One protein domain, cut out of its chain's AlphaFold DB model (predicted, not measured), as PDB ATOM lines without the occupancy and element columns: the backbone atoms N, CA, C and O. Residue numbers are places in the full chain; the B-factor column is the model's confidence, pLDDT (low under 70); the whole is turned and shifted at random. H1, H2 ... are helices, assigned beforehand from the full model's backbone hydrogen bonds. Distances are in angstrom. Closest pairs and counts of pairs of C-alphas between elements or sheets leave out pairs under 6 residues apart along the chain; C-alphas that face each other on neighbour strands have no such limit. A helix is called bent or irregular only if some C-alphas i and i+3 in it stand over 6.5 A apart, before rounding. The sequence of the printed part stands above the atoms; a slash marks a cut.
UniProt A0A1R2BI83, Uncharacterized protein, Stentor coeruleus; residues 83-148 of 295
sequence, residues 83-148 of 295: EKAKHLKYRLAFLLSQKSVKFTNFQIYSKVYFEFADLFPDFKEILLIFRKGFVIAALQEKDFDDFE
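This is residues 83 to 148 of the 295 residues of an uncharacterized protein of Stentor coeruleus (UniProt A0A1R2BI83). Three helices stand side by side in one flat row, running in alternate directions, with H2 in the middle, H1 along one side of it and H3 along the other. It is a single layer of helices: H1 and H3 are apart from each other, and the tail of residues 139 to 148 turns away from the last turn of H3. The printed part has 66 residues with three named helices, in the order H1, H2, H3, and no named strand; the class is all helix. The whole is only just compact, close to loose, with a radius of gyration of the C-alphas of 12.6 A, and it spans 33 by 27 by 14 A.

Start at residue 83, where H1 begins, residues 83 to 97, and go on to H2, residues 105 to 119. These two helices touch, and their closest C-alphas are those of Leu 95 and Ile 108, 6.3 A apart. They form a helical hairpin, running opposite ways at a shallow tilt of 18 degrees, centre to centre 10.4 A. Go on past residue 120 into H3, residues 121 to 138. H2 and H3 are a second helical hairpin: they touch, with 4 pairs of C-alphas within 8 A, and the closest are those of Ala 117 and Lys 124, 6.0 A apart. They run opposite ways at a shallow tilt of 11 degrees, though the line of H3 is a rough one. H1 and H3 are apart. In H1 and H2 every O i to N i+4 pair is within hydrogen-bond range; in H3 it is 12 of 14.

Find C-alpha 83 at (3.973, 44.081, -4.642); from there H1 runs 20.7 A to C-alpha 97. Look next at C-alpha 105 at (23.310, 30.024, -2.956), where H2 begins; it is 21.2 A long and ends at Leu 119. H3 runs from Pro 121 to C-alpha 138 at (31.251, 33.790, -7.547), 24.0 A from first to last C-alpha. Along it you meet an irregular place, where C-alphas 122 and 125 are 7.9 A apart, and a kink of 42 degrees near residue 128.

The outline is flat, and the two C-alphas farthest apart are those of Glu 83 and Asp 145, at 36.4 A. The printed part has no cut. The link from H1 to H2 is short, with 7 residues, and the link from H2 to H3 is tight, with 1 residue. In the B-factor column of this model the mean pLDDT of the printed part is 70.5; look for values under 70 at residues 100 to 105, residue 125 and residues 128 to 148.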
ATOM      1  N   GLU A  83       4.369  45.442  -4.262       75.44
ATOM      2  CA  GLU A  83       3.973  44.081  -4.642       75.44
ATOM      3  C   GLU A  83       5.105  43.318  -5.338       75.44
ATOM      4  O   GLU A  83       5.396  42.185  -4.949       75.44
ATOM      5  N   LYS A  84       5.827  43.953  -6.275       79.88
ATOM      6  CA  LYS A  84       7.032  43.375  -6.902       79.88
ATOM      7  C   LYS A  84       8.107  43.022  -5.867       79.88
ATOM      8  O   LYS A  84       8.682  41.934  -5.915       79.88
ATOM      9  N   ALA A  85       8.347  43.898  -4.891       77.62
ATOM     10  CA  ALA A  85       9.304  43.645  -3.812       77.62
ATOM     11  C   ALA A  85       8.859  42.495  -2.891       77.62
ATOM     12  O   ALA A  85       9.671  41.639  -2.531       77.62
ATOM     13  N   LYS A  86       7.566  42.429  -2.537       81.00
ATOM     14  CA  LYS A  86       6.999  41.304  -1.775       81.00
ATOM     15  C   LYS A  86       7.125  39.994  -2.551       81.00
ATOM     16  O   LYS A  86       7.559  39.004  -1.967       81.00
ATOM     17  N   HIS A  87       6.814  39.998  -3.847       83.19
ATOM     18  CA  HIS A  87       6.965  38.835  -4.721       83.19
ATOM     19  C   HIS A  87       8.405  38.315  -4.705       83.19
ATOM     20  O   HIS A  87       8.626  37.153  -4.376       83.19
ATOM     21  N   LEU A  88       9.392  39.180  -4.956       81.06
ATOM     22  CA  LEU A  88      10.808  38.795  -4.953       81.06
ATOM     23  C   LEU A  88      11.278  38.293  -3.584       81.06
ATOM     24  O   LEU A  88      12.015  37.312  -3.511       81.06
ATOM     25  N   LYS A  89      10.811  38.909  -2.491       80.56
ATOM     26  CA  LYS A  89      11.105  38.453  -1.126       80.56
ATOM     27  C   LYS A  89      10.568  37.043  -0.874       80.56
ATOM     28  O   LYS A  89      11.311  36.188  -0.396       80.56
ATOM     29  N   TYR A  90       9.295  36.790  -1.184       83.31
ATOM     30  CA  TYR A  90       8.689  35.467  -0.996       83.31
ATOM     31  C   TYR A  90       9.305  34.425  -1.923       83.31
ATOM     32  O   TYR A  90       9.532  33.289  -1.513       83.31
ATOM     33  N   ARG A  91       9.643  34.824  -3.146       81.62
ATOM     34  CA  ARG A  91      10.311  33.978  -4.126       81.62
ATOM     35  C   ARG A  91      11.709  33.568  -3.680       81.62
ATOM     36  O   ARG A  91      12.038  32.387  -3.746       81.62
ATOM     37  N   LEU A  92      12.502  34.511  -3.178       80.94
ATOM     38  CA  LEU A  92      13.813  34.226  -2.601       80.94
ATOM     39  C   LEU A  92      13.683  33.307  -1.381       80.94
ATOM     40  O   LEU A  92      14.397  32.314  -1.294       80.94
ATOM     41  N   ALA A  93      12.742  33.592  -0.477       79.31
ATOM     42  CA  ALA A  93      12.490  32.756   0.695       79.31
ATOM     43  C   ALA A  93      12.092  31.318   0.310       79.31
ATOM     44  O   ALA A  93      12.564  30.369   0.928       79.31
ATOM     45  N   PHE A  94      11.282  31.155  -0.738       82.56
ATOM     46  CA  PHE A  94      10.886  29.854  -1.279       82.56
ATOM     47  C   PHE A  94      12.056  29.099  -1.924       82.56
ATOM     48  O   PHE A  94      12.242  27.911  -1.677       82.56
ATOM     49  N   LEU A  95      12.878  29.775  -2.732       80.06
ATOM     50  CA  LEU A  95      14.044  29.146  -3.361       80.06
ATOM     51  C   LEU A  95      15.112  28.754  -2.328       80.06
ATOM     52  O   LEU A  95      15.749  27.714  -2.479       80.06
ATOM     53  N   LEU A  96      15.274  29.546  -1.264       78.88
ATOM     54  CA  LEU A  96      16.155  29.221  -0.140       78.88
ATOM     55  C   LEU A  96      15.602  28.082   0.731       78.88
ATOM     56  O   LEU A  96      16.385  27.265   1.209       78.88
ATOM     57  N   SER A  97      14.281  27.989   0.927       77.31
ATOM     58  CA  SER A  97      13.672  26.900   1.706       77.31
ATOM     59  C   SER A  97      13.638  25.568   0.951       77.31
ATOM     60  O   SER A  97      13.708  24.512   1.575       77.31
ATOM     61  N   GLN A  98      13.599  25.605  -0.385       74.81
ATOM     62  CA  GLN A  98      13.725  24.433  -1.261       74.81
ATOM     63  C   GLN A  98      15.164  24.150  -1.705       74.81
ATOM     64  O   GLN A  98      15.388  23.407  -2.665       74.81
ATOM     65  N   LYS A  99      16.151  24.743  -1.028       70.44
ATOM     66  CA  LYS A  99      17.559  24.558  -1.361       70.44
ATOM     67  C   LYS A  99      17.933  23.077  -1.251       70.44
ATOM     68  O   LYS A  99      18.096  22.535  -0.162       70.44
ATOM     69  N   SER A 100      18.075  22.422  -2.400       62.31
ATOM     70  CA  SER A 100      18.648  21.081  -2.481       62.31
ATOM     71  C   SER A 100      20.173  21.169  -2.472       62.31
ATOM     72  O   SER A 100      20.743  22.213  -2.785       62.31
ATOM     73  N   VAL A 101      20.851  20.051  -2.197       59.09
ATOM     74  CA  VAL A 101      22.321  19.940  -2.313       59.09
ATOM     75  C   VAL A 101      22.818  20.320  -3.723       59.09
ATOM     76  O   VAL A 101      23.980  20.668  -3.888       59.09
ATOM     77  N   LYS A 102      21.938  20.303  -4.738       56.84
ATOM     78  CA  LYS A 102      22.261  20.637  -6.133       56.84
ATOM     79  C   LYS A 102      22.141  22.125  -6.484       56.84
ATOM     80  O   LYS A 102      22.653  22.510  -7.526       56.84
ATOM     81  N   PHE A 103      21.461  22.946  -5.678       60.56
ATOM     82  CA  PHE A 103      21.320  24.384  -5.948       60.56
ATOM     83  C   PHE A 103      22.195  25.195  -4.992       60.56
ATOM     84  O   PHE A 103      21.951  25.244  -3.781       60.56
ATOM     85  N   THR A 104      23.214  25.859  -5.537       68.38
ATOM     86  CA  THR A 104      24.094  26.735  -4.755       68.38
ATOM     87  C   THR A 104      23.384  28.045  -4.407       68.38
ATOM     88  O   THR A 104      22.453  28.481  -5.093       68.38
ATOM     89  N   ASN A 105      23.826  28.704  -3.331       69.94
ATOM     90  CA  ASN A 105      23.310  30.024  -2.956       69.94
ATOM     91  C   ASN A 105      23.435  31.005  -4.130       69.94
ATOM     92  O   ASN A 105      22.499  31.745  -4.418       69.94
ATOM     93  N   PHE A 106      24.553  30.948  -4.857       70.88
ATOM     94  CA  PHE A 106      24.795  31.770  -6.034       70.88
ATOM     95  C   PHE A 106      23.759  31.571  -7.148       70.88
ATOM     96  O   PHE A 106      23.269  32.554  -7.703       70.88
ATOM     97  N   GLN A 107      23.376  30.330  -7.462       71.62
ATOM     98  CA  GLN A 107      22.331  30.057  -8.456       71.62
ATOM     99  C   GLN A 107      20.968  30.608  -8.015       71.62
ATOM    100  O   GLN A 107      20.241  31.184  -8.826       71.62
ATOM    101  N   ILE A 108      20.640  30.487  -6.725       73.62
ATOM    102  CA  ILE A 108      19.405  31.040  -6.151       73.62
ATOM    103  C   ILE A 108      19.399  32.572  -6.259       73.62
ATOM    104  O   ILE A 108      18.428  33.146  -6.754       73.62
ATOM    105  N   TYR A 109      20.489  33.235  -5.863       74.88
ATOM    106  CA  TYR A 109      20.604  34.691  -5.952       74.88
ATOM    107  C   TYR A 109      20.629  35.180  -7.397       74.88
ATOM    108  O   TYR A 109      19.971  36.170  -7.700       74.88
ATOM    109  N   SER A 110      21.297  34.463  -8.301       74.75
ATOM    110  CA  SER A 110      21.328  34.798  -9.727       74.75
ATOM    111  C   SER A 110      19.936  34.715 -10.344       74.75
ATOM    112  O   SER A 110      19.523  35.624 -11.057       74.75
ATOM    113  N   LYS A 111      19.157  33.677 -10.021       76.56
ATOM    114  CA  LYS A 111      17.782  33.531 -10.516       76.56
ATOM    115  C   LYS A 111      16.867  34.658 -10.031       76.56
ATOM    116  O   LYS A 111      16.141  35.240 -10.830       76.56
ATOM    117  N   VAL A 112      16.943  35.004  -8.746       80.00
ATOM    118  CA  VAL A 112      16.185  36.137  -8.182       80.00
ATOM    119  C   VAL A 112      16.643  37.463  -8.787       80.00
ATOM    120  O   VAL A 112      15.829  38.351  -9.016       80.00
ATOM    121  N   TYR A 113      17.930  37.585  -9.098       78.69
ATOM    122  CA  TYR A 113      18.498  38.752  -9.753       78.69
ATOM    123  C   TYR A 113      17.989  38.940 -11.189       78.69
ATOM    124  O   TYR A 113      17.669  40.060 -11.582       78.69
ATOM    125  N   PHE A 114      17.870  37.857 -11.961       76.88
ATOM    126  CA  PHE A 114      17.252  37.895 -13.289       76.88
ATOM    127  C   PHE A 114      15.783  38.313 -13.214       76.88
ATOM    128  O   PHE A 114      15.384  39.246 -13.905       76.88
ATOM    129  N   GLU A 115      15.017  37.713 -12.299       80.12
ATOM    130  CA  GLU A 115      13.621  38.105 -12.071       80.12
ATOM    131  C   GLU A 115      13.515  39.582 -11.617       80.12
ATOM    132  O   GLU A 115      12.587  40.289 -12.008       80.12
ATOM    133  N   PHE A 116      14.482  40.094 -10.846       79.69
ATOM    134  CA  PHE A 116      14.552  41.515 -10.482       79.69
ATOM    135  C   PHE A 116      14.827  42.417 -11.694       79.69
ATOM    136  O   PHE A 116      14.186  43.457 -11.828       79.69
ATOM    137  N   ALA A 117      15.727  42.018 -12.595       77.81
ATOM    138  CA  ALA A 117      16.024  42.771 -13.812       77.81
ATOM    139  C   ALA A 117      14.844  42.835 -14.789       77.81
ATOM    140  O   ALA A 117      14.612  43.885 -15.388       77.81
ATOM    141  N   ASP A 118      14.065  41.761 -14.892       77.81
ATOM    142  CA  ASP A 118      12.874  41.720 -15.748       77.81
ATOM    143  C   ASP A 118      11.731  42.587 -15.193       77.81
ATOM    144  O   ASP A 118      10.982  43.209 -15.947       77.81
ATOM    145  N   LEU A 119      11.608  42.681 -13.864       79.38
ATOM    146  CA  LEU A 119      10.582  43.494 -13.199       79.38
ATOM    147  C   LEU A 119      10.883  45.001 -13.205       79.38
ATOM    148  O   LEU A 119       9.959  45.801 -12.983       79.38
ATOM    149  N   PHE A 120      12.146  45.373 -13.440       78.69
ATOM    150  CA  PHE A 120      12.669  46.737 -13.370       78.69
ATOM    151  C   PHE A 120      13.605  47.050 -14.558       78.69
ATOM    152  O   PHE A 120      14.802  47.291 -14.367       78.69
ATOM    153  N   PRO A 121      13.071  47.082 -15.795       74.06
ATOM    154  CA  PRO A 121      13.866  47.285 -17.007       74.06
ATOM    155  C   PRO A 121      14.564  48.652 -17.050       74.06
ATOM    156  O   PRO A 121      15.639  48.768 -17.635       74.06
ATOM    157  N   ASP A 122      14.017  49.662 -16.373       73.12
ATOM    158  CA  ASP A 122      14.607  51.006 -16.292       73.12
ATOM    159  C   ASP A 122      15.968  51.007 -15.575       73.12
ATOM    160  O   ASP A 122      16.812  51.867 -15.813       73.12
ATOM    161  N   PHE A 123      16.223  49.997 -14.737       72.88
ATOM    162  CA  PHE A 123      17.488  49.815 -14.028       72.88
ATOM    163  C   PHE A 123      18.421  48.814 -14.721       72.88
ATOM    164  O   PHE A 123      19.464  48.465 -14.165       72.88
ATOM    165  N   LYS A 124      18.099  48.356 -15.938       72.94
ATOM    166  CA  LYS A 124      18.823  47.284 -16.642       72.94
ATOM    167  C   LYS A 124      20.328  47.528 -16.769       72.94
ATOM    168  O   LYS A 124      21.095  46.586 -16.615       72.94
ATOM    169  N   GLU A 125      20.774  48.759 -17.014       64.25
ATOM    170  CA  GLU A 125      22.209  49.074 -17.107       64.25
ATOM    171  C   GLU A 125      22.926  48.943 -15.759       64.25
ATOM    172  O   GLU A 125      23.978  48.308 -15.663       64.25
ATOM    173  N   ILE A 126      22.317  49.460 -14.692       72.56
ATOM    174  CA  ILE A 126      22.815  49.318 -13.318       72.56
ATOM    175  C   ILE A 126      22.827  47.833 -12.924       72.56
ATOM    176  O   ILE A 126      23.799  47.333 -12.354       72.56
ATOM    177  N   LEU A 127      21.798  47.090 -13.334       73.94
ATOM    178  CA  LEU A 127      21.698  45.647 -13.150       73.94
ATOM    179  C   LEU A 127      22.620  44.839 -14.086       73.94
ATOM    180  O   LEU A 127      22.894  43.665 -13.851       73.94
ATOM    181  N   LEU A 128      23.199  45.420 -15.125       67.56
ATOM    182  CA  LEU A 128      24.285  44.766 -15.858       67.56
ATOM    183  C   LEU A 128      25.620  44.927 -15.120       67.56
ATOM    184  O   LEU A 128      26.459  44.026 -15.155       67.56
ATOM    185  N   ILE A 129      25.809  46.038 -14.405       68.44
ATOM    186  CA  ILE A 129      27.018  46.307 -13.614       68.44
ATOM    187  C   ILE A 129      27.056  45.434 -12.356       68.44
ATOM    188  O   ILE A 129      28.053  44.752 -12.118       68.44
ATOM    189  N   PHE A 130      25.964  45.379 -11.589       67.44
ATOM    190  CA  PHE A 130      25.883  44.518 -10.404       67.44
ATOM    191  C   PHE A 130      26.044  43.035 -10.758       67.44
ATOM    192  O   PHE A 130      26.695  42.300 -10.017       67.44
ATOM    193  N   ARG A 131      25.579  42.610 -11.940       66.69
ATOM    194  CA  ARG A 131      25.804  41.257 -12.464       66.69
ATOM    195  C   ARG A 131      27.291  40.941 -12.619       66.69
ATOM    196  O   ARG A 131      27.724  39.871 -12.207       66.69
ATOM    197  N   LYS A 132      28.090  41.870 -13.157       64.31
ATOM    198  CA  LYS A 132      29.555  41.711 -13.234       64.31
ATOM    199  C   LYS A 132      30.186  41.601 -11.839       64.31
ATOM    200  O   LYS A 132      31.106  40.814 -11.654       64.31
ATOM    201  N   GLY A 133      29.659  42.333 -10.854       61.50
ATOM    202  CA  GLY A 133      30.067  42.221  -9.447       61.50
ATOM    203  C   GLY A 133      29.740  40.857  -8.825       61.50
ATOM    204  O   GLY A 133      30.592  40.270  -8.160       61.50
ATOM    205  N   PHE A 134      28.556  40.305  -9.107       64.00
ATOM    206  CA  PHE A 134      28.167  38.953  -8.688       64.00
ATOM    207  C   PHE A 134      29.069  37.870  -9.297       64.00
ATOM    208  O   PHE A 134      29.438  36.932  -8.600       64.00
ATOM    209  N   VAL A 135      29.488  38.023 -10.557       60.88
ATOM    210  CA  VAL A 135      30.460  37.124 -11.207       60.88
ATOM    211  C   VAL A 135      31.820  37.133 -10.490       60.88
ATOM    212  O   VAL A 135      32.435  36.084 -10.319       60.88
ATOM    213  N   ILE A 136      32.276  38.298 -10.018       59.78
ATOM    214  CA  ILE A 136      33.520  38.427  -9.238       59.78
ATOM    215  C   ILE A 136      33.378  37.788  -7.849       59.78
ATOM    216  O   ILE A 136      34.314  37.149  -7.372       59.78
ATOM    217  N   ALA A 137      32.213  37.917  -7.211       57.53
ATOM    218  CA  ALA A 137      31.930  37.247  -5.943       57.53
ATOM    219  C   ALA A 137      31.846  35.713  -6.103       57.53
ATOM    220  O   ALA A 137      32.345  34.984  -5.252       57.53
ATOM    221  N   ALA A 138      31.307  35.219  -7.224       56.53
ATOM    222  CA  ALA A 138      31.251  33.790  -7.547       56.53
ATOM    223  C   ALA A 138      32.639  33.164  -7.744       56.53
ATOM    224  O   ALA A 138      32.861  32.026  -7.347       56.53
ATOM    225  N   LEU A 139      33.592  33.920  -8.301       57.00
ATOM    226  CA  LEU A 139      35.000  33.516  -8.416       57.00
ATOM    227  C   LEU A 139      35.679  33.277  -7.050       57.00
ATOM    228  O   LEU A 139      36.717  32.618  -7.009       57.00
ATOM    229  N   GLN A 140      35.124  33.805  -5.949       58.09
ATOM    230  CA  GLN A 140      35.613  33.569  -4.583       58.09
ATOM    231  C   GLN A 140      34.921  32.391  -3.873       58.09
ATOM    232  O   GLN A 140      35.452  31.899  -2.875       58.09
ATOM    233  N   GLU A 141      33.772  31.911  -4.363       54.88
ATOM    234  CA  GLU A 141      33.138  30.691  -3.849       54.88
ATOM    235  C   GLU A 141      33.798  29.439  -4.465       54.88
ATOM    236  O   GLU A 141      34.238  29.440  -5.613       54.88
ATOM    237  N   LYS A 142      33.896  28.350  -3.689       53.53
ATOM    238  CA  LYS A 142      34.631  27.107  -4.023       53.53
ATOM    239  C   LYS A 142      34.108  26.326  -5.246       53.53
ATOM    240  O   LYS A 142      34.703  25.309  -5.587       53.53
ATOM    241  N   ASP A 143      33.080  26.817  -5.934       54.78
ATOM    242  CA  ASP A 143      32.368  26.118  -7.009       54.78
ATOM    243  C   ASP A 143      32.603  26.776  -8.384       54.78
ATOM    244  O   ASP A 143      31.691  26.936  -9.194       54.78
ATOM    245  N   PHE A 144      33.852  27.160  -8.683       57.75
ATOM    246  CA  PHE A 144      34.236  27.695 -10.002       57.75
ATOM    247  C   PHE A 144      33.971  26.703 -11.151       57.75
ATOM    248  O   PHE A 144      33.868  27.096 -12.316       57.75
ATOM    249  N   ASP A 145      33.872  25.408 -10.843       57.72
ATOM    250  CA  ASP A 145      33.713  24.379 -11.860       57.72
ATOM    251  C   ASP A 145      32.318  24.329 -12.496       57.72
ATOM    252  O   ASP A 145      32.260  24.056 -13.699       57.72
ATOM    253  N   ASP A 146      31.273  24.713 -11.752       57.09
ATOM    254  CA  ASP A 146      29.862  24.761 -12.183       57.09
ATOM    255  C   ASP A 146      29.400  26.179 -12.575       57.09
ATOM    256  O   ASP A 146      28.211  26.452 -12.766       57.09
ATOM    257  N   PHE A 147      30.343  27.115 -12.689       63.91
ATOM    258  CA  PHE A 147      30.057  28.495 -13.042       63.91
ATOM    259  C   PHE A 147      29.678  28.624 -14.528       63.91
ATOM    260  O   PHE A 147      30.469  28.321 -15.422       63.91
ATOM    261  N   GLU A 148      28.474  29.134 -14.797       61.28
ATOM    262  CA  GLU A 148      27.878  29.235 -16.140       61.28
ATOM    263  C   GLU A 148      28.772  29.983 -17.150       61.28
ATOM    264  O   GLU A 148      28.866  29.589 -18.311       61.28
TER     265      GLU A 148